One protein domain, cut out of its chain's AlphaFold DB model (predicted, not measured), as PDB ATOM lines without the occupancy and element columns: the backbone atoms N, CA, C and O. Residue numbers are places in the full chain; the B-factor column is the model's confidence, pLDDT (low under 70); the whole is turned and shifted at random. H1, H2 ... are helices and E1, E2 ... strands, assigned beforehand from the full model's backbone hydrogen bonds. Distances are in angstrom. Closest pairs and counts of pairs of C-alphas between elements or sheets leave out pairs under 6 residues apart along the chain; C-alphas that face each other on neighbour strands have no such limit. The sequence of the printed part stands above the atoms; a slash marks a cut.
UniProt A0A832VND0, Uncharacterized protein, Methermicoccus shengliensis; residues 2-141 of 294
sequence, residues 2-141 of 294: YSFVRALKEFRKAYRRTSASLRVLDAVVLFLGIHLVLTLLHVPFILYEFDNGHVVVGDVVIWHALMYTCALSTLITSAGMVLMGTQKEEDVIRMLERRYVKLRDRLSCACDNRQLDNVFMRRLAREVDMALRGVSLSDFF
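Overview. This is residues 2 to 141 of the 294 residues of an uncharacterized protein of Methermicoccus shengliensis (UniProt A0A832VND0). This is a long rod with one long helix, H1, as its spine and a group of parts at each end. At one end H6 packs on residues 3 to 8 of H1, and H5 packs on H6, with H4 on the far side of H5 from H6; at the other, H3 folds back across the last part of H1, with H2 and a small strand hairpin, E1 and E2, whose residues 56 to 61 stick out. The printed part has 140 residues with six named helices and two named strands, in the order H1 H2 E1 E2 H3 H4 H5 H6; it is mostly helix, and its one sheet, E1 - E2, is antiparallel. It is extended, with a radius of gyration of the C-alphas of 24.7 A and spans of 78 by 30 by 25 A.

Arrangement. Start with H1, residues 3 to 40; its residues 27 to 38 alone touch H3, residues 64 to 83, closest at the C-alphas of Phe 31 and Thr 77, 5.5 A, opposite ways at a steep tilt of 43 degrees. H2, residues 43 to 50, touches residues 64 to 69 of H3, closest at the C-alphas of Pro 44 and Ala 65, 5.1 A. Next find the hairpin of E1, residues 54 to 57, and E2, residues 60 to 63, where N 55 and O 62 are 2.8 A apart, within hydrogen-bond range. Both strands are apart from H1. Further on, H4, residues 92 to 99, and H5, residues 106 to 112, form a helical hairpin and only just touch, with 3 pairs of C-alphas within 8 A, the closest those of Ile 93 and Ser 108, 6.9 A. H6, residues 119 to 133, touches H5, closest at the C-alphas of Ala 110 and Ala 125, 6.4 A. Residues 3 to 8 alone of H1 touch H6, closest at the C-alphas of Phe 4 and Asp 129, 4.9 A, the same way at a steep tilt of 39 degrees. In the six helices every O i to N i+4 pair is within hydrogen-bond range.

Along the chain. Find C-alpha 3 at (294.195, 374.047, 313.760); from there H1 runs 55.7 A to C-alpha 40 at (244.850, 398.754, 306.138). H2, E1 and E2 follow, then H3 covers 28.4 A. After H4 and H5, H6 runs 21.3 A to C-alpha 133 at (290.926, 378.228, 304.047).

Size, cuts and confidence. The C-alphas farthest apart, those of Asn 52 and Val 119, are 77.9 A apart. The printed part has no cut, and no link is long. Residues 82 to 88 stand free. Mean pLDDT of the printed part is 78.8; look for values under 70 at residue 51, residues 85 to 91 and residues 136 to 141.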
ATOM      1  N   TYR A   2     293.940 370.137 316.837       78.00
ATOM      2  CA  TYR A   2     294.268 370.552 315.464       78.00
ATOM      3  C   TYR A   2     293.797 371.982 315.117       78.00
ATOM      4  O   TYR A   2     292.784 372.445 315.646       78.00
ATOM      5  N   SER A   3     294.499 372.667 314.199       80.12
ATOM      6  CA  SER A   3     294.195 374.047 313.760       80.12
ATOM      7  C   SER A   3     292.813 374.186 313.118       80.12
ATOM      8  O   SER A   3     292.093 375.141 313.417       80.12
ATOM      9  N   PHE A   4     292.401 373.196 312.319       81.00
ATOM     10  CA  PHE A   4     291.124 373.223 311.603       81.00
ATOM     11  C   PHE A   4     289.919 373.283 312.555       81.00
ATOM     12  O   PHE A   4     288.901 373.881 312.226       81.00
ATOM     13  N   VAL A   5     290.035 372.726 313.769       81.94
ATOM     14  CA  VAL A   5     288.959 372.758 314.775       81.94
ATOM     15  C   VAL A   5     288.723 374.186 315.271       81.94
ATOM     16  O   VAL A   5     287.581 374.580 315.512       81.94
ATOM     17  N   ARG A   6     289.791 374.985 315.403       82.44
ATOM     18  CA  ARG A   6     289.682 376.406 315.757       82.44
ATOM     19  C   ARG A   6     289.026 377.188 314.618       82.44
ATOM     20  O   ARG A   6     288.053 377.891 314.878       82.44
ATOM     21  N   ALA A   7     289.480 376.983 313.382       79.88
ATOM     22  CA  ALA A   7     288.902 377.622 312.198       79.88
ATOM     23  C   ALA A   7     287.406 377.289 312.031       79.88
ATOM     24  O   ALA A   7     286.586 378.179 311.829       79.88
ATOM     25  N   LEU A   8     287.022 376.022 312.221       81.56
ATOM     26  CA  LEU A   8     285.625 375.588 312.153       81.56
ATOM     27  C   LEU A   8     284.770 376.207 313.271       81.56
ATOM     28  O   LEU A   8     283.617 376.570 313.043       81.56
ATOM     29  N   LYS A   9     285.319 376.361 314.484       82.62
ATOM     30  CA  LYS A   9     284.618 377.015 315.600       82.62
ATOM     31  C   LYS A   9     284.399 378.507 315.335       82.62
ATOM     32  O   LYS A   9     283.319 379.021 315.623       82.62
ATOM     33  N   GLU A  10     285.399 379.187 314.783       82.94
ATOM     34  CA  GLU A  10     285.295 380.589 314.367       82.94
ATOM     35  C   GLU A  10     284.280 380.758 313.235       82.94
ATOM     36  O   GLU A  10     283.389 381.602 313.342       82.94
ATOM     37  N   PHE A  11     284.318 379.880 312.229       80.88
ATOM     38  CA  PHE A  11     283.335 379.834 311.149       80.88
ATOM     39  C   PHE A  11     281.915 379.614 311.685       80.88
ATOM     40  O   PHE A  11     281.009 380.384 311.370       80.88
ATOM     41  N   ARG A  12     281.711 378.630 312.573       82.06
ATOM     42  CA  ARG A  12     280.409 378.372 313.213       82.06
ATOM     43  C   ARG A  12     279.907 379.593 313.983       82.06
ATOM     44  O   ARG A  12     278.721 379.908 313.921       82.06
ATOM     45  N   LYS A  13     280.789 380.291 314.707       82.12
ATOM     46  CA  LYS A  13     280.433 381.508 315.452       82.12
ATOM     47  C   LYS A  13     280.034 382.645 314.506       82.12
ATOM     48  O   LYS A  13     279.020 383.298 314.750       82.12
ATOM     49  N   ALA A  14     280.796 382.860 313.435       78.62
ATOM     50  CA  ALA A  14     280.508 383.872 312.424       78.62
ATOM     51  C   ALA A  14     279.183 383.586 311.698       78.62
ATOM     52  O   ALA A  14     278.337 384.476 311.596       78.62
ATOM     53  N   TYR A  15     278.962 382.333 311.292       79.62
ATOM     54  CA  TYR A  15     277.724 381.874 310.664       79.62
ATOM     55  C   TYR A  15     276.513 382.019 311.592       79.62
ATOM     56  O   TYR A  15     275.466 382.510 311.184       79.62
ATOM     57  N   ARG A  16     276.644 381.669 312.877       79.44
ATOM     58  CA  ARG A  16     275.550 381.842 313.843       79.44
ATOM     59  C   ARG A  16     275.187 383.314 314.034       79.44
ATOM     60  O   ARG A  16     274.004 383.633 314.092       79.44
ATOM     61  N   ARG A  17     276.178 384.207 314.125       79.56
ATOM     62  CA  ARG A  17     275.947 385.651 314.305       79.56
ATOM     63  C   ARG A  17     275.187 386.255 313.122       79.56
ATOM     64  O   ARG A  17     274.243 387.009 313.318       79.56
ATOM     65  N   THR A  18     275.583 385.889 311.914       74.12
ATOM     66  CA  THR A  18     274.985 386.368 310.659       74.12
ATOM     67  C   THR A  18     273.625 385.720 310.368       74.12
ATOM     68  O   THR A  18     272.681 386.392 309.961       74.12
ATOM     69  N   SER A  19     273.464 384.428 310.655       76.25
ATOM     70  CA  SER A  19     272.161 383.754 310.609       76.25
ATOM     71  C   SER A  19     271.181 384.338 311.636       76.25
ATOM     72  O   SER A  19     269.997 384.498 311.347       76.25
ATOM     73  N   ALA A  20     271.658 384.714 312.828       76.19
ATOM     74  CA  ALA A  20     270.837 385.416 313.811       76.19
ATOM     75  C   ALA A  20     270.388 386.792 313.300       76.19
ATOM     76  O   ALA A  20     269.205 387.099 313.402       76.19
ATOM     77  N   SER A  21     271.275 387.585 312.682       76.12
ATOM     78  CA  SER A  21     270.869 388.874 312.100       76.12
ATOM     79  C   SER A  21     269.851 388.719 310.965       76.12
ATOM     80  O   SER A  21     268.947 389.538 310.854       76.12
ATOM     81  N   LEU A  22     269.935 387.650 310.166       76.94
ATOM     82  CA  LEU A  22     268.928 387.358 309.136       76.94
ATOM     83  C   LEU A  22     267.569 386.965 309.728       76.94
ATOM     84  O   LEU A  22     266.544 387.375 309.199       76.94
ATOM     85  N   ARG A  23     267.546 386.219 310.838       79.62
ATOM     86  CA  ARG A  23     266.295 385.905 311.550       79.62
ATOM     87  C   ARG A  23     265.648 387.146 312.157       79.62
ATOM     88  O   ARG A  23     264.432 387.273 312.107       79.62
ATOM     89  N   VAL A  24     266.452 388.061 312.701       81.00
ATOM     90  CA  VAL A  24     265.957 389.359 313.185       81.00
ATOM     91  C   VAL A  24     265.381 390.173 312.029       81.00
ATOM     92  O   VAL A  24     264.302 390.734 312.170       81.00
ATOM     93  N   LEU A  25     266.050 390.191 310.872       81.19
ATOM     94  CA  LEU A  25     265.530 390.858 309.678       81.19
ATOM     95  C   LEU A  25     264.166 390.286 309.262       81.19
ATOM     96  O   LEU A  25     263.236 391.052 309.039       81.19
ATOM     97  N   ASP A  26     264.028 388.959 309.209       82.00
ATOM     98  CA  ASP A  26     262.755 388.307 308.869       82.00
ATOM     99  C   ASP A  26     261.653 388.643 309.889       82.00
ATOM    100  O   ASP A  26     260.518 388.912 309.498       82.00
ATOM    101  N   ALA A  27     261.987 388.698 311.182       82.25
ATOM    102  CA  ALA A  27     261.056 389.094 312.236       82.25
ATOM    103  C   ALA A  27     260.564 390.538 312.065       82.25
ATOM    104  O   ALA A  27     259.375 390.803 312.201       82.25
ATOM    105  N   VAL A  28     261.467 391.464 311.725       83.88
ATOM    106  CA  VAL A  28     261.123 392.871 311.472       83.88
ATOM    107  C   VAL A  28     260.242 393.006 310.231       83.88
ATOM    108  O   VAL A  28     259.261 393.742 310.264       83.88
ATOM    109  N   VAL A  29     260.551 392.282 309.148       83.44
ATOM    110  CA  VAL A  29     259.721 392.278 307.930       83.44
ATOM    111  C   VAL A  29     258.317 391.761 308.230       83.44
ATOM    112  O   VAL A  29     257.339 392.371 307.807       83.44
ATOM    113  N   LEU A  30     258.211 390.657 308.973       83.31
ATOM    114  CA  LEU A  30     256.929 390.065 309.342       83.31
ATOM    115  C   LEU A  30     256.134 391.007 310.254       83.31
ATOM    116  O   LEU A  30     254.952 391.231 310.007       83.31
ATOM    117  N   PHE A  31     256.794 391.627 311.233       85.81
ATOM    118  CA  PHE A  31     256.191 392.632 312.106       85.81
ATOM    119  C   PHE A  31     255.631 393.817 311.317       85.81
ATOM    120  O   PHE A  31     254.459 394.153 311.470       85.81
ATOM    121  N   LEU A  32     256.439 394.411 310.431       84.38
ATOM    122  CA  LEU A  32     256.014 395.534 309.597       84.38
ATOM    123  C   LEU A  32     254.878 395.138 308.650       84.38
ATOM    124  O   LEU A  32     253.929 395.898 308.495       84.38
ATOM    125  N   GLY A  33     254.946 393.950 308.045       82.44
ATOM    126  CA  GLY A  33     253.897 393.442 307.163       82.44
ATOM    127  C   GLY A  33     252.570 393.233 307.893       82.44
ATOM    128  O   GLY A  33     251.531 393.669 307.410       82.44
ATOM    129  N   ILE A  34     252.596 392.622 309.081       84.81
ATOM    130  CA  ILE A  34     251.399 392.452 309.915       84.81
ATOM    131  C   ILE A  34     250.854 393.810 310.338       84.81
ATOM    132  O   ILE A  34     249.665 394.063 310.177       84.81
ATOM    133  N   HIS A  35     251.715 394.697 310.837       83.31
ATOM    134  CA  HIS A  35     251.307 396.030 311.254       83.31
ATOM    135  C   HIS A  35     250.630 396.796 310.107       83.31
ATOM    136  O   HIS A  35     249.540 397.323 310.296       83.31
ATOM    137  N   LEU A  36     251.200 396.747 308.897       82.69
ATOM    138  CA  LEU A  36     250.612 397.326 307.687       82.69
ATOM    139  C   LEU A  36     249.212 396.766 307.392       82.69
ATOM    140  O   LEU A  36     248.294 397.533 307.112       82.69
ATOM    141  N   VAL A  37     249.033 395.442 307.462       83.31
ATOM    142  CA  VAL A  37     247.731 394.791 307.226       83.31
ATOM    143  C   VAL A  37     246.695 395.243 308.257       83.31
ATOM    144  O   VAL A  37     245.556 395.522 307.888       83.31
ATOM    145  N   LEU A  38     247.078 395.372 309.530       82.31
ATOM    146  CA  LEU A  38     246.183 395.885 310.570       82.31
ATOM    147  C   LEU A  38     245.780 397.339 310.324       82.31
ATOM    148  O   LEU A  38     244.613 397.687 310.511       82.31
ATOM    149  N   THR A  39     246.727 398.182 309.909       76.88
ATOM    150  CA  THR A  39     246.441 399.575 309.558       76.88
ATOM    151  C   THR A  39     245.509 399.655 308.347       76.88
ATOM    152  O   THR A  39     244.555 400.425 308.378       76.88
ATOM    153  N   LEU A  40     245.717 398.820 307.322       80.06
ATOM    154  CA  LEU A  40     244.850 398.754 306.138       80.06
ATOM    155  C   LEU A  40     243.413 398.333 306.498       80.06
ATOM    156  O   LEU A  40     242.449 398.871 305.959       80.06
ATOM    157  N   LEU A  41     243.263 397.401 307.443       82.69
ATOM    158  CA  LEU A  41     241.964 396.934 307.933       82.69
ATOM    159  C   LEU A  41     241.287 397.934 308.895       82.69
ATOM    160  O   LEU A  41     240.239 397.631 309.452       82.69
ATOM    161  N   HIS A  42     241.870 399.120 309.111       78.31
ATOM    162  CA  HIS A  42     241.345 400.153 310.013       78.31
ATOM    163  C   HIS A  42     241.150 399.676 311.466       78.31
ATOM    164  O   HIS A  42     240.424 400.295 312.242       78.31
ATOM    165  N   VAL A  43     241.875 398.634 311.891       77.06
ATOM    166  CA  VAL A  43     241.890 398.171 313.291       77.06
ATOM    167  C   VAL A  43     242.230 399.297 314.286       77.06
ATOM    168  O   VAL A  43     241.598 399.343 315.340       77.06
ATOM    169  N   PRO A  44     243.155 400.240 313.991       74.75
ATOM    170  CA  PRO A  44     243.393 401.374 314.881       74.75
ATOM    171  C   PRO A  44     242.154 402.258 315.088       74.75
ATOM    172  O   PRO A  44     241.951 402.748 316.189       74.75
ATOM    173  N   PHE A  45     241.319 402.447 314.063       74.06
ATOM    174  CA  PHE A  45     240.117 403.282 314.158       74.06
ATOM    175  C   PHE A  45     239.050 402.622 315.038       74.06
ATOM    176  O   PHE A  45     238.508 403.258 315.935       74.06
ATOM    177  N   ILE A  46     238.838 401.316 314.862       75.69
ATOM    178  CA  ILE A  46     237.902 400.531 315.683       75.69
ATOM    179  C   ILE A  46     238.328 400.542 317.161       75.69
ATOM    180  O   ILE A  46     237.501 400.669 318.058       75.69
ATOM    181  N   LEU A  47     239.631 400.418 317.430       75.44
ATOM    182  CA  LEU A  47     240.157 400.459 318.797       75.44
ATOM    183  C   LEU A  47     240.113 401.862 319.407       75.44
ATOM    184  O   LEU A  47     239.953 401.979 320.617       75.44
ATOM    185  N   TYR A  48     240.251 402.902 318.587       75.50
ATOM    186  CA  TYR A  48     240.079 404.285 319.020       75.50
ATOM    187  C   TYR A  48     238.635 404.560 319.452       75.50
ATOM    188  O   TYR A  48     238.411 405.139 320.507       75.50
ATOM    189  N   GLU A  49     237.656 404.070 318.690       74.31
ATOM    190  CA  GLU A  49     236.236 404.208 319.028       74.31
ATOM    191  C   GLU A  49     235.875 403.495 320.345       74.31
ATOM    192  O   GLU A  49     235.027 403.966 321.104       74.31
ATOM    193  N   PHE A  50     236.563 402.392 320.655       75.12
ATOM    194  CA  PHE A  50     236.381 401.641 321.899       75.12
ATOM    195  C   PHE A  50     237.065 402.291 323.113       75.12
ATOM    196  O   PHE A  50     236.570 402.197 324.235       75.12
ATOM    197  N   ASP A  51     238.212 402.935 322.898       69.44
ATOM    198  CA  ASP A  51     239.017 403.575 323.934       69.44
ATOM    199  C   ASP A  51     239.588 404.898 323.396       69.44
ATOM    200  O   ASP A  51     240.663 404.947 322.793       69.44
ATOM    201  N   ASN A  52     238.862 405.994 323.646       72.12
ATOM    202  CA  ASN A  52     239.246 407.367 323.280       72.12
ATOM    203  C   ASN A  52     240.411 407.920 324.132       72.12
ATOM    204  O   ASN A  52     240.683 409.126 324.148       72.12
ATOM    205  N   GLY A  53     241.089 407.065 324.898       74.25
ATOM    206  CA  GLY A  53     242.212 407.464 325.723       74.25
ATOM    207  C   GLY A  53     243.453 407.829 324.897       74.25
ATOM    208  O   GLY A  53     243.801 407.192 323.898       74.25
ATOM    209  N   HIS A  54     244.186 408.819 325.389       77.81
ATOM    210  CA  HIS A  54     245.504 409.193 324.893       77.81
ATOM    211  C   HIS A  54     246.496 409.264 326.052       77.81
ATOM    212  O   HIS A  54     246.140 409.607 327.179       77.81
ATOM    213  N   VAL A  55     247.758 408.966 325.762       77.31
ATOM    214  CA  VAL A  55     248.877 409.196 326.673       77.31
ATOM    215  C   VAL A  55     249.724 410.306 326.087       77.31
ATOM    216  O   VAL A  55     250.189 410.209 324.953       77.31
ATOM    217  N   VAL A  56     249.946 411.358 326.866       77.06
ATOM    218  CA  VAL A  56     250.873 412.422 326.488       77.06
ATOM    219  C   VAL A  56     252.244 412.082 327.064       77.06
ATOM    220  O   VAL A  56     252.416 412.026 328.281       77.06
ATOM    221  N   VAL A  57     253.219 411.823 326.193       72.56
ATOM    222  CA  VAL A  57     254.620 411.631 326.588       72.56
ATOM    223  C   VAL A  57     255.403 412.852 326.119       72.56
ATOM    224  O   VAL A  57     255.721 412.988 324.938       72.56
ATOM    225  N   GLY A  58     255.699 413.762 327.048       80.06
ATOM    226  CA  GLY A  58     256.284 415.061 326.710       80.06
ATOM    227  C   GLY A  58     255.272 415.942 325.977       80.06
ATOM    228  O   GLY A  58     254.229 416.243 326.542       80.06
ATOM    229  N   ASP A  59     255.581 416.323 324.736       75.50
ATOM    230  CA  ASP A  59     254.724 417.149 323.862       75.50
ATOM    231  C   ASP A  59     254.003 416.320 322.777       75.50
ATOM    232  O   ASP A  59     253.340 416.853 321.891       75.50
ATOM    233  N   VAL A  60     254.155 414.990 322.810       76.69
ATOM    234  CA  VAL A  60     253.582 414.082 321.809       76.69
ATOM    235  C   VAL A  60     252.384 413.354 322.405       76.69
ATOM    236  O   VAL A  60     252.509 412.616 323.385       76.69
ATOM    237  N   VAL A  61     251.222 413.537 321.778       77.19
ATOM    238  CA  VAL A  61     249.993 412.804 322.096       77.19
ATOM    239  C   VAL A  61     250.021 411.464 321.363       77.19
ATOM    240  O   VAL A  61     250.014 411.417 320.134       77.19
ATOM    241  N   ILE A  62     250.066 410.365 322.115       77.56
ATOM    242  CA  ILE A  62     250.037 409.000 321.585       77.56
ATOM    243  C   ILE A  62     248.676 408.387 321.919       77.56
ATOM    244  O   ILE A  62     248.337 408.188 323.084       77.56
ATOM    245  N   TRP A  63     247.900 408.055 320.893       79.44
ATOM    246  CA  TRP A  63     246.615 407.375 321.054       79.44
ATOM    247  C   TRP A  63     246.811 405.923 321.510       79.44
ATOM    248  O   TRP A  63     247.639 405.206 320.936       79.44
ATOM    249  N   HIS A  64     246.031 405.450 322.493       77.38
ATOM    250  CA  HIS A  64     246.127 404.057 322.964       77.38
ATOM    251  C   HIS A  64     245.904 403.043 321.832       77.38
ATOM    252  O   HIS A  64     246.566 402.006 321.794       77.38
ATOM    253  N   ALA A  65     245.076 403.380 320.841       72.94
ATOM    254  CA  ALA A  65     244.873 402.583 319.634       72.94
ATOM    255  C   ALA A  65     246.179 402.222 318.889       72.94
ATOM    256  O   ALA A  65     246.343 401.096 318.405       72.94
ATOM    257  N   LEU A  66     247.154 403.137 318.838       76.19
ATOM    258  CA  LEU A  66     248.468 402.875 318.238       76.19
ATOM    259  C   LEU A  66     249.309 401.928 319.105       76.19
ATOM    260  O   LEU A  66     250.017 401.061 318.590       76.19
ATOM    261  N   MET A  67     249.186 402.038 320.426       79.81
ATOM    262  CA  MET A  67     249.866 401.143 321.363       79.81
ATOM    263  C   MET A  67     249.300 399.720 321.299       79.81
ATOM    264  O   MET A  67     250.070 398.761 321.245       79.81
ATOM    265  N   TYR A  68     247.974 399.565 321.225       81.75
ATOM    266  CA  TYR A  68     247.320 398.258 321.114       81.75
ATOM    267  C   TYR A  68     247.638 397.556 319.792       81.75
ATOM    268  O   TYR A  68     247.929 396.363 319.783       81.75
ATOM    269  N   THR A  69     247.649 398.282 318.673       80.50
ATOM    270  CA  THR A  69     247.999 397.712 317.357       80.50
ATOM    271  C   THR A  69     249.469 397.298 317.289       80.50
ATOM    272  O   THR A  69     249.794 396.235 316.750       80.50
ATOM    273  N   CYS A  70     250.364 398.069 317.911       82.50
ATOM    274  CA  CYS A  70     251.762 397.686 318.090       82.50
ATOM    275  C   CYS A  70     251.887 396.423 318.961       82.50
ATOM    276  O   CYS A  70     252.502 395.438 318.544       82.50
ATOM    277  N   ALA A  71     251.210 396.377 320.111       85.50
ATOM    278  CA  ALA A  71     251.205 395.208 320.987       85.50
ATOM    279  C   ALA A  71     250.668 393.951 320.275       85.50
ATOM    280  O   ALA A  71     251.315 392.904 320.300       85.50
ATOM    281  N   LEU A  72     249.552 394.057 319.550       85.00
ATOM    282  CA  LEU A  72     248.961 392.931 318.828       85.00
ATOM    283  C   LEU A  72     249.879 392.429 317.703       85.00
ATOM    284  O   LEU A  72     250.082 391.225 317.554       85.00
ATOM    285  N   SER A  73     250.510 393.339 316.957       86.38
ATOM    286  CA  SER A  73     251.464 392.966 315.904       86.38
ATOM    287  C   SER A  73     252.717 392.270 316.455       86.38
ATOM    288  O   SER A  73     253.159 391.276 315.873       86.38
ATOM    289  N   THR A  74     253.255 392.693 317.609       84.69
ATOM    290  CA  THR A  74     254.365 391.970 318.267       84.69
ATOM    291  C   THR A  74     253.948 390.577 318.738       84.69
ATOM    292  O   THR A  74     254.705 389.616 318.572       84.69
ATOM    293  N   LEU A  75     252.726 390.432 319.261       87.50
ATOM    294  CA  LEU A  75     252.197 389.152 319.722       87.50
ATOM    295  C   LEU A  75     252.011 388.170 318.559       87.50
ATOM    296  O   LEU A  75     252.499 387.045 318.634       87.50
ATOM    297  N   ILE A  76     251.417 388.605 317.444       86.06
ATOM    298  CA  ILE A  76     251.250 387.741 316.264       86.06
ATOM    299  C   ILE A  76     252.609 387.404 315.642       86.06
ATOM    300  O   ILE A  76     252.844 386.258 315.263       86.06
ATOM    301  N   THR A  77     253.537 388.362 315.584       84.75
ATOM    302  CA  THR A  77     254.885 388.119 315.047       84.75
ATOM    303  C   THR A  77     255.642 387.101 315.893       84.75
ATOM    304  O   THR A  77     256.227 386.162 315.353       84.75
ATOM    305  N   SER A  78     255.605 387.236 317.221       82.50
ATOM    306  CA  SER A  78     256.260 386.285 318.124       82.50
ATOM    307  C   SER A  78     255.633 384.889 318.036       82.50
ATOM    308  O   SER A  78     256.368 383.907 317.924       82.50
ATOM    309  N   ALA A  79     254.303 384.788 317.973       85.06
ATOM    310  CA  ALA A  79     253.603 383.522 317.759       85.06
ATOM    311  C   ALA A  79     253.963 382.892 316.403       85.06
ATOM    312  O   ALA A  79     254.288 381.705 316.341       85.06
ATOM    313  N   GLY A  80     253.994 383.688 315.329       82.12
ATOM    314  CA  GLY A  80     254.419 383.260 313.997       82.12
ATOM    315  C   GLY A  80     255.858 382.747 313.981       82.12
ATOM    316  O   GLY A  80     256.129 381.697 313.405       82.12
ATOM    317  N   MET A  81     256.775 383.417 314.683       80.12
ATOM    318  CA  MET A  81     258.157 382.953 314.826       80.12
ATOM    319  C   MET A  81     258.272 381.640 315.601       80.12
ATOM    320  O   MET A  81     259.109 380.815 315.244       80.12
ATOM    321  N   VAL A  82     257.462 381.433 316.642       81.88
ATOM    322  CA  VAL A  82     257.437 380.177 317.412       81.88
ATOM    323  C   VAL A  82     256.866 379.035 316.567       81.88
ATOM    324  O   VAL A  82     257.452 377.955 316.525       81.88
ATOM    325  N   LEU A  83     255.784 379.288 315.826       77.12
ATOM    326  CA  LEU A  83     255.168 378.330 314.899       77.12
ATOM    327  C   LEU A  83     256.104 377.959 313.742       77.12
ATOM    328  O   LEU A  83     256.211 376.793 313.371       77.12
ATOM    329  N   MET A  84     256.842 378.933 313.208       71.81
ATOM    330  CA  MET A  84     257.886 378.711 312.202       71.81
ATOM    331  C   MET A  84     259.188 378.140 312.799       71.81
ATOM    332  O   MET A  84     260.135 377.846 312.064       71.81
ATOM    333  N   GLY A  85     259.276 377.992 314.124       59.72
ATOM    334  CA  GLY A  85     260.540 378.019 314.849       59.72
ATOM    335  C   GLY A  85     260.847 376.820 315.734       59.72
ATOM    336  O   GLY A  85     261.154 377.001 316.905       59.72
ATOM    337  N   THR A  86     260.963 375.631 315.144       49.12
ATOM    338  CA  THR A  86     262.074 374.720 315.491       49.12
ATOM    339  C   THR A  86     262.771 374.218 314.225       49.12
ATOM    340  O   THR A  86     262.981 373.022 314.033       49.12
ATOM    341  N   GLN A  87     263.175 375.127 313.330       53.84
ATOM    342  CA  GLN A  87     264.188 374.755 312.341       53.84
ATOM    343  C   GLN A  87     265.477 374.424 313.096       53.84
ATOM    344  O   GLN A  87     266.173 375.309 313.597       53.84
ATOM    345  N   LYS A  88     265.734 373.117 313.244       53.00
ATOM    346  CA  LYS A  88     266.972 372.567 313.798       53.00
ATOM    347  C   LYS A  88     268.122 373.271 313.091       53.00
ATOM    348  O   LYS A  88     268.081 373.383 311.868       53.00
ATOM    349  N   GLU A  89     269.098 373.776 313.850       54.50
ATOM    350  CA  GLU A  89     270.367 374.232 313.281       54.50
ATOM    351  C   GLU A  89     270.855 373.089 312.380       54.50
ATOM    352  O   GLU A  89     271.329 372.080 312.896       54.50
ATOM    353  N   GLU A  90     270.656 373.177 311.058       56.38
ATOM    354  CA  GLU A  90     271.274 372.226 310.146       56.38
ATOM    355  C   GLU A  90     272.757 372.281 310.477       56.38
ATOM    356  O   GLU A  90     273.348 373.369 310.497       56.38
ATOM    357  N   ASP A  91     273.324 371.132 310.850       69.06
ATOM    358  CA  ASP A  91     274.697 371.074 311.320       69.06
ATOM    359  C   ASP A  91     275.573 371.807 310.309       69.06
ATOM    360  O   ASP A  91     275.629 371.447 309.134       69.06
ATOM    361  N   VAL A  92     276.244 372.870 310.760       72.12
ATOM    362  CA  VAL A  92     277.090 373.729 309.911       72.12
ATOM    363  C   VAL A  92     278.096 372.887 309.113       72.12
ATOM    364  O   VAL A  92     278.471 373.251 308.002       72.12
ATOM    365  N   ILE A  93     278.462 371.726 309.663       76.25
ATOM    366  CA  ILE A  93     279.258 370.668 309.035       76.25
ATOM    367  C   ILE A  93     278.556 370.106 307.789       76.25
ATOM    368  O   ILE A  93     279.124 370.184 306.704       76.25
ATOM    369  N   ARG A  94     277.305 369.636 307.900       78.31
ATOM    370  CA  ARG A  94     276.504 369.143 306.763       78.31
ATOM    371  C   ARG A  94     276.303 370.207 305.690       78.31
ATOM    372  O   ARG A  94     276.350 369.901 304.500       78.31
ATOM    373  N   MET A  95     276.111 371.466 306.088       75.44
ATOM    374  CA  MET A  95     275.994 372.572 305.134       75.44
ATOM    375  C   MET A  95     277.305 372.789 304.355       75.44
ATOM    376  O   MET A  95     277.276 372.997 303.140       75.44
ATOM    377  N   LEU A  96     278.456 372.697 305.033       78.50
ATOM    378  CA  LEU A  96     279.779 372.779 304.406       78.50
ATOM    379  C   LEU A  96     280.024 371.612 303.442       78.50
ATOM    380  O   LEU A  96     280.479 371.830 302.320       78.50
ATOM    381  N   GLU A  97     279.682 370.393 303.856       82.38
ATOM    382  CA  GLU A  97     279.848 369.171 303.060       82.38
ATOM    383  C   GLU A  97     278.966 369.159 301.810       82.38
ATOM    384  O   GLU A  97     279.402 368.714 300.747       82.38
ATOM    385  N   ARG A  98     277.744 369.697 301.900       81.75
ATOM    386  CA  ARG A  98     276.835 369.802 300.752       81.75
ATOM    387  C   ARG A  98     277.347 370.778 299.694       81.75
ATOM    388  O   ARG A  98     277.134 370.553 298.505       81.75
ATOM    389  N   ARG A  99     277.992 371.871 300.111       76.31
ATOM    390  CA  ARG A  99     278.470 372.924 299.202       76.31
ATOM    391  C   ARG A  99     279.847 372.616 298.618       76.31
ATOM    392  O   ARG A  99     280.082 372.909 297.449       76.31
ATOM    393  N   TYR A 100     280.740 372.019 299.406       81.50
ATOM    394  CA  TYR A 100     282.106 371.719 298.989       81.50
ATOM    395  C   TYR A 100     282.324 370.212 298.870       81.50
ATOM    396  O   TYR A 100     282.617 369.530 299.850       81.50
ATOM    397  N   VAL A 101     282.303 369.709 297.633       80.38
ATOM    398  CA  VAL A 101     282.530 368.283 297.321       80.38
ATOM    399  C   VAL A 101     283.854 367.767 297.898       80.38
ATOM    400  O   VAL A 101     283.933 366.626 298.335       80.38
ATOM    401  N   LYS A 102     284.891 368.617 297.959       81.00
ATOM    402  CA  LYS A 102     286.206 368.259 298.521       81.00
ATOM    403  C   LYS A 102     286.191 368.031 300.038       81.00
ATOM    404  O   LYS A 102     287.073 367.340 300.537       81.00
ATOM    405  N   LEU A 103     285.242 368.632 300.761       81.69
ATOM    406  CA  LEU A 103     285.093 368.466 302.211       81.69
ATOM    407  C   LEU A 103     284.084 367.374 302.570       81.69
ATOM    408  O   LEU A 103     284.077 366.944 303.724       81.69
ATOM    409  N   ARG A 104     283.269 366.924 301.607       83.75
ATOM    410  CA  ARG A 104     282.275 365.869 301.804       83.75
ATOM    411  C   ARG A 104     282.940 364.626 302.390       83.75
ATOM    412  O   ARG A 104     283.980 364.191 301.893       83.75
ATOM    413  N   ASP A 105     282.376 364.126 303.485       82.75
ATOM    414  CA  ASP A 105     282.821 362.976 304.285       82.75
ATOM    415  C   ASP A 105     284.162 363.171 305.024       82.75
ATOM    416  O   ASP A 105     284.345 362.677 306.137       82.75
ATOM    417  N   ARG A 106     285.101 363.948 304.466       86.00
ATOM    418  CA  ARG A 106     286.402 364.253 305.085       86.00
ATOM    419  C   ARG A 106     286.265 365.141 306.317       86.00
ATOM    420  O   ARG A 106     287.005 364.947 307.280       86.00
ATOM    421  N   LEU A 107     285.351 366.113 306.285       86.38
ATOM    422  CA  LEU A 107     285.124 367.033 307.397       86.38
ATOM    423  C   LEU A 107     284.464 366.317 308.580       86.38
ATOM    424  O   LEU A 107     284.984 366.432 309.689       86.38
ATOM    425  N   SER A 108     283.393 365.546 308.349       85.38
ATOM    426  CA  SER A 108     282.792 364.703 309.391       85.38
ATOM    427  C   SER A 108     283.815 363.719 309.951       85.38
ATOM    428  O   SER A 108     284.054 363.719 311.154       85.38
ATOM    429  N   CYS A 109     284.535 362.983 309.096       87.12
ATOM    430  CA  CYS A 109     285.532 362.006 309.541       87.12
ATOM    431  C   CYS A 109     286.658 362.638 310.383       87.12
ATOM    432  O   CYS A 109     287.052 362.085 311.415       87.12
ATOM    433  N   ALA A 110     287.150 363.823 310.000       85.88
ATOM    434  CA  ALA A 110     288.139 364.562 310.784       85.88
ATOM    435  C   ALA A 110     287.566 365.087 312.114       85.88
ATOM    436  O   ALA A 110     288.281 365.146 313.118       85.88
ATOM    437  N   CYS A 111     286.289 365.474 312.140       82.81
ATOM    438  CA  CYS A 111     285.596 365.911 313.349       82.81
ATOM    439  C   CYS A 111     285.338 364.761 314.330       82.81
ATOM    440  O   CYS A 111     285.558 364.948 315.531       82.81
ATOM    441  N   ASP A 112     284.927 363.597 313.831       86.44
ATOM    442  CA  ASP A 112     284.624 362.406 314.629       86.44
ATOM    443  C   ASP A 112     285.900 361.833 315.254       86.44
ATOM    444  O   ASP A 112     285.949 361.523 316.443       86.44
ATOM    445  N   ASN A 113     286.994 361.822 314.490       86.31
ATOM    446  CA  ASN A 113     288.285 361.287 314.924       86.31
ATOM    447  C   ASN A 113     289.241 362.348 315.494       86.31
ATOM    448  O   ASN A 113     290.446 362.118 315.599       86.31
ATOM    449  N   ARG A 114     288.730 363.514 315.912       80.50
ATOM    450  CA  ARG A 114     289.539 364.665 316.371       80.50
ATOM    451  C   ARG A 114     290.466 364.387 317.562       80.50
ATOM    452  O   ARG A 114     291.342 365.203 317.849       80.50
ATOM    453  N   GLN A 115     290.213 363.307 318.301       81.62
ATOM    454  CA  GLN A 115     290.979 362.903 319.484       81.62
ATOM    455  C   GLN A 115     292.123 361.936 319.147       81.62
ATOM    456  O   GLN A 115     293.009 361.749 319.974       81.62
ATOM    457  N   LEU A 116     292.135 361.358 317.940       83.19
ATOM    458  CA  LEU A 116     293.180 360.442 317.496       83.19
ATOM    459  C   LEU A 116     294.343 361.228 316.874       83.19
ATOM    460  O   LEU A 116     294.149 362.028 315.952       83.19
ATOM    461  N   ASP A 117     295.564 360.989 317.354       81.62
ATOM    462  CA  ASP A 117     296.798 361.538 316.774       81.62
ATOM    463  C   ASP A 117     297.563 360.458 316.007       81.62
ATOM    464  O   ASP A 117     298.557 359.901 316.468       81.62
ATOM    465  N   ASN A 118     297.066 360.169 314.805       86.44
ATOM    466  CA  ASN A 118     297.698 359.256 313.858       86.44
ATOM    467  C   ASN A 118     298.282 360.041 312.674       86.44
ATOM    468  O   ASN A 118     297.776 361.102 312.304       86.44
ATOM    469  N   VAL A 119     299.303 359.490 312.007       86.81
ATOM    470  CA  VAL A 119     299.915 360.101 310.805       86.81
ATOM    471  C   VAL A 119     298.866 360.377 309.717       86.81
ATOM    472  O   VAL A 119     298.869 361.446 309.103       86.81
ATOM    473  N   PHE A 120     297.910 359.459 309.543       84.56
ATOM    474  CA  PHE A 120     296.764 359.630 308.647       84.56
ATOM    475  C   PHE A 120     295.864 360.800 309.058       84.56
ATOM    476  O   PHE A 120     295.469 361.588 308.201       84.56
ATOM    477  N   MET A 121     295.609 360.979 310.359       87.25
ATOM    478  CA  MET A 121     294.810 362.103 310.857       87.25
ATOM    479  C   MET A 121     295.530 363.436 310.715       87.25
ATOM    480  O   MET A 121     294.895 364.421 310.360       87.25
ATOM    481  N   ARG A 122     296.857 363.488 310.878       86.50
ATOM    482  CA  ARG A 122     297.634 364.701 310.576       86.50
ATOM    483  C   ARG A 122     297.561 365.089 309.099       86.50
ATOM    484  O   ARG A 122     297.478 366.279 308.791       86.50
ATOM    485  N   ARG A 123     297.571 364.111 308.188       88.12
ATOM    486  CA  ARG A 123     297.390 364.360 306.750       88.12
ATOM    487  C   ARG A 123     295.967 364.830 306.444       88.12
ATOM    488  O   ARG A 123     295.818 365.871 305.811       88.12
ATOM    489  N   LEU A 124     294.955 364.138 306.968       89.62
ATOM    490  CA  LEU A 124     293.545 364.507 306.811       89.62
ATOM    491  C   LEU A 124     293.267 365.908 307.370       89.62
ATOM    492  O   LEU A 124     292.681 366.738 306.685       89.62
ATOM    493  N   ALA A 125     293.759 366.213 308.571       87.56
ATOM    494  CA  ALA A 125     293.624 367.521 309.202       87.56
ATOM    495  C   ALA A 125     294.252 368.638 308.361       87.56
ATOM    496  O   ALA A 125     293.683 369.721 308.276       87.56
ATOM    497  N   ARG A 126     295.402 368.389 307.718       87.12
ATOM    498  CA  ARG A 126     296.055 369.366 306.834       87.12
ATOM    499  C   ARG A 126     295.274 369.579 305.538       87.12
ATOM    500  O   ARG A 126     295.143 370.716 305.095       87.12
ATOM    501  N   GLU A 127     294.754 368.508 304.943       86.94
ATOM    502  CA  GLU A 127     293.899 368.594 303.754       86.94
ATOM    503  C   GLU A 127     292.605 369.361 304.056       86.94
ATOM    504  O   GLU A 127     292.230 370.250 303.294       86.94
ATOM    505  N   VAL A 128     291.972 369.085 305.199       88.12
ATOM    506  CA  VAL A 128     290.779 369.795 305.675       88.12
ATOM    507  C   VAL A 128     291.095 371.257 306.002       88.12
ATOM    508  O   VAL A 128     290.317 372.125 305.622       88.12
ATOM    509  N   ASP A 129     292.237 371.569 306.628       86.88
ATOM    510  CA  ASP A 129     292.658 372.955 306.912       86.88
ATOM    511  C   ASP A 129     292.851 373.763 305.620       86.88
ATOM    512  O   ASP A 129     292.325 374.869 305.499       86.88
ATOM    513  N   MET A 130     293.538 373.197 304.620       84.56
ATOM    514  CA  MET A 130     293.703 373.850 303.317       84.56
ATOM    515  C   MET A 130     292.370 374.036 302.595       84.56
ATOM    516  O   MET A 130     292.129 375.089 302.006       84.56
ATOM    517  N   ALA A 131     291.488 373.041 302.670       83.25
ATOM    518  CA  ALA A 131     290.184 373.118 302.041       83.25
ATOM    519  C   ALA A 131     289.270 374.144 302.742       83.25
ATOM    520  O   ALA A 131     288.600 374.901 302.047       83.25
ATOM    521  N   LEU A 132     289.304 374.251 304.079       82.31
ATOM    522  CA  LEU A 132     288.573 375.269 304.849       82.31
ATOM    523  C   LEU A 132     289.078 376.692 304.593       82.31
ATOM    524  O   LEU A 132     288.273 377.616 304.572       82.31
ATOM    525  N   ARG A 133     290.383 376.897 304.381       79.94
ATOM    526  CA  ARG A 133     290.926 378.228 304.047       79.94
ATOM    527  C   ARG A 133     290.421 378.757 302.705       79.94
ATOM    528  O   ARG A 133     290.340 379.967 302.531       79.94
ATOM    529  N   GLY A 134     290.088 377.862 301.776       72.06
ATOM    530  CA  GLY A 134     289.471 378.216 300.496       72.06
ATOM    531  C   GLY A 134     287.972 378.513 300.587       72.06
ATOM    532  O   GLY A 134     287.380 378.906 299.587       72.06
ATOM    533  N   VAL A 135     287.347 378.321 301.753       74.44
ATOM    534  CA  VAL A 135     285.918 378.570 301.955       74.44
ATOM    535  C   VAL A 135     285.704 380.039 302.297       74.44
ATOM    536  O   VAL A 135     286.026 380.488 303.398       74.44
ATOM    537  N   SER A 136     285.111 380.789 301.371       65.56
ATOM    538  CA  SER A 136     284.701 382.162 301.650       65.56
ATOM    539  C   SER A 136     283.341 382.173 302.365       65.56
ATOM    540  O   SER A 136     282.404 381.466 301.986       65.56
ATOM    541  N   LEU A 137     283.217 382.968 303.436       62.31
ATOM    542  CA  LEU A 137     281.936 383.183 304.129       62.31
ATOM    543  C   LEU A 137     280.909 383.851 303.202       62.31
ATOM    544  O   LEU A 137     279.714 383.594 303.323       62.31
ATOM    545  N   SER A 138     281.386 384.665 302.260       60.50
ATOM    546  CA  SER A 138     280.597 385.344 301.230       60.50
ATOM    547  C   SER A 138     279.814 384.383 300.336       60.50
ATOM    548  O   SER A 138     278.676 384.691 300.001       60.50
ATOM    549  N   ASP A 139     280.345 383.195 300.029       62.59
ATOM    550  CA  ASP A 139     279.658 382.228 299.156       62.59
ATOM    551  C   ASP A 139     278.437 381.560 299.808       62.59
ATOM    552  O   ASP A 139     277.610 380.960 299.115       62.59
ATOM    553  N   PHE A 140     278.311 381.641 301.136       61.59
ATOM    554  CA  PHE A 140     277.141 381.136 301.863       61.59
ATOM    555  C   PHE A 140     276.010 382.158 301.937       61.59
ATOM    556  O   PHE A 140     274.836 381.780 302.008       61.59
ATOM    557  N   PHE A 141     276.342 383.447 301.902       61.91
ATOM    558  CA  PHE A 141     275.346 384.507 301.871       61.91
ATOM    559  C   PHE A 141     274.967 384.761 300.424       61.91
ATOM    560  O   PHE A 141     275.603 385.541 299.726       61.91
TER     561      PHE A 141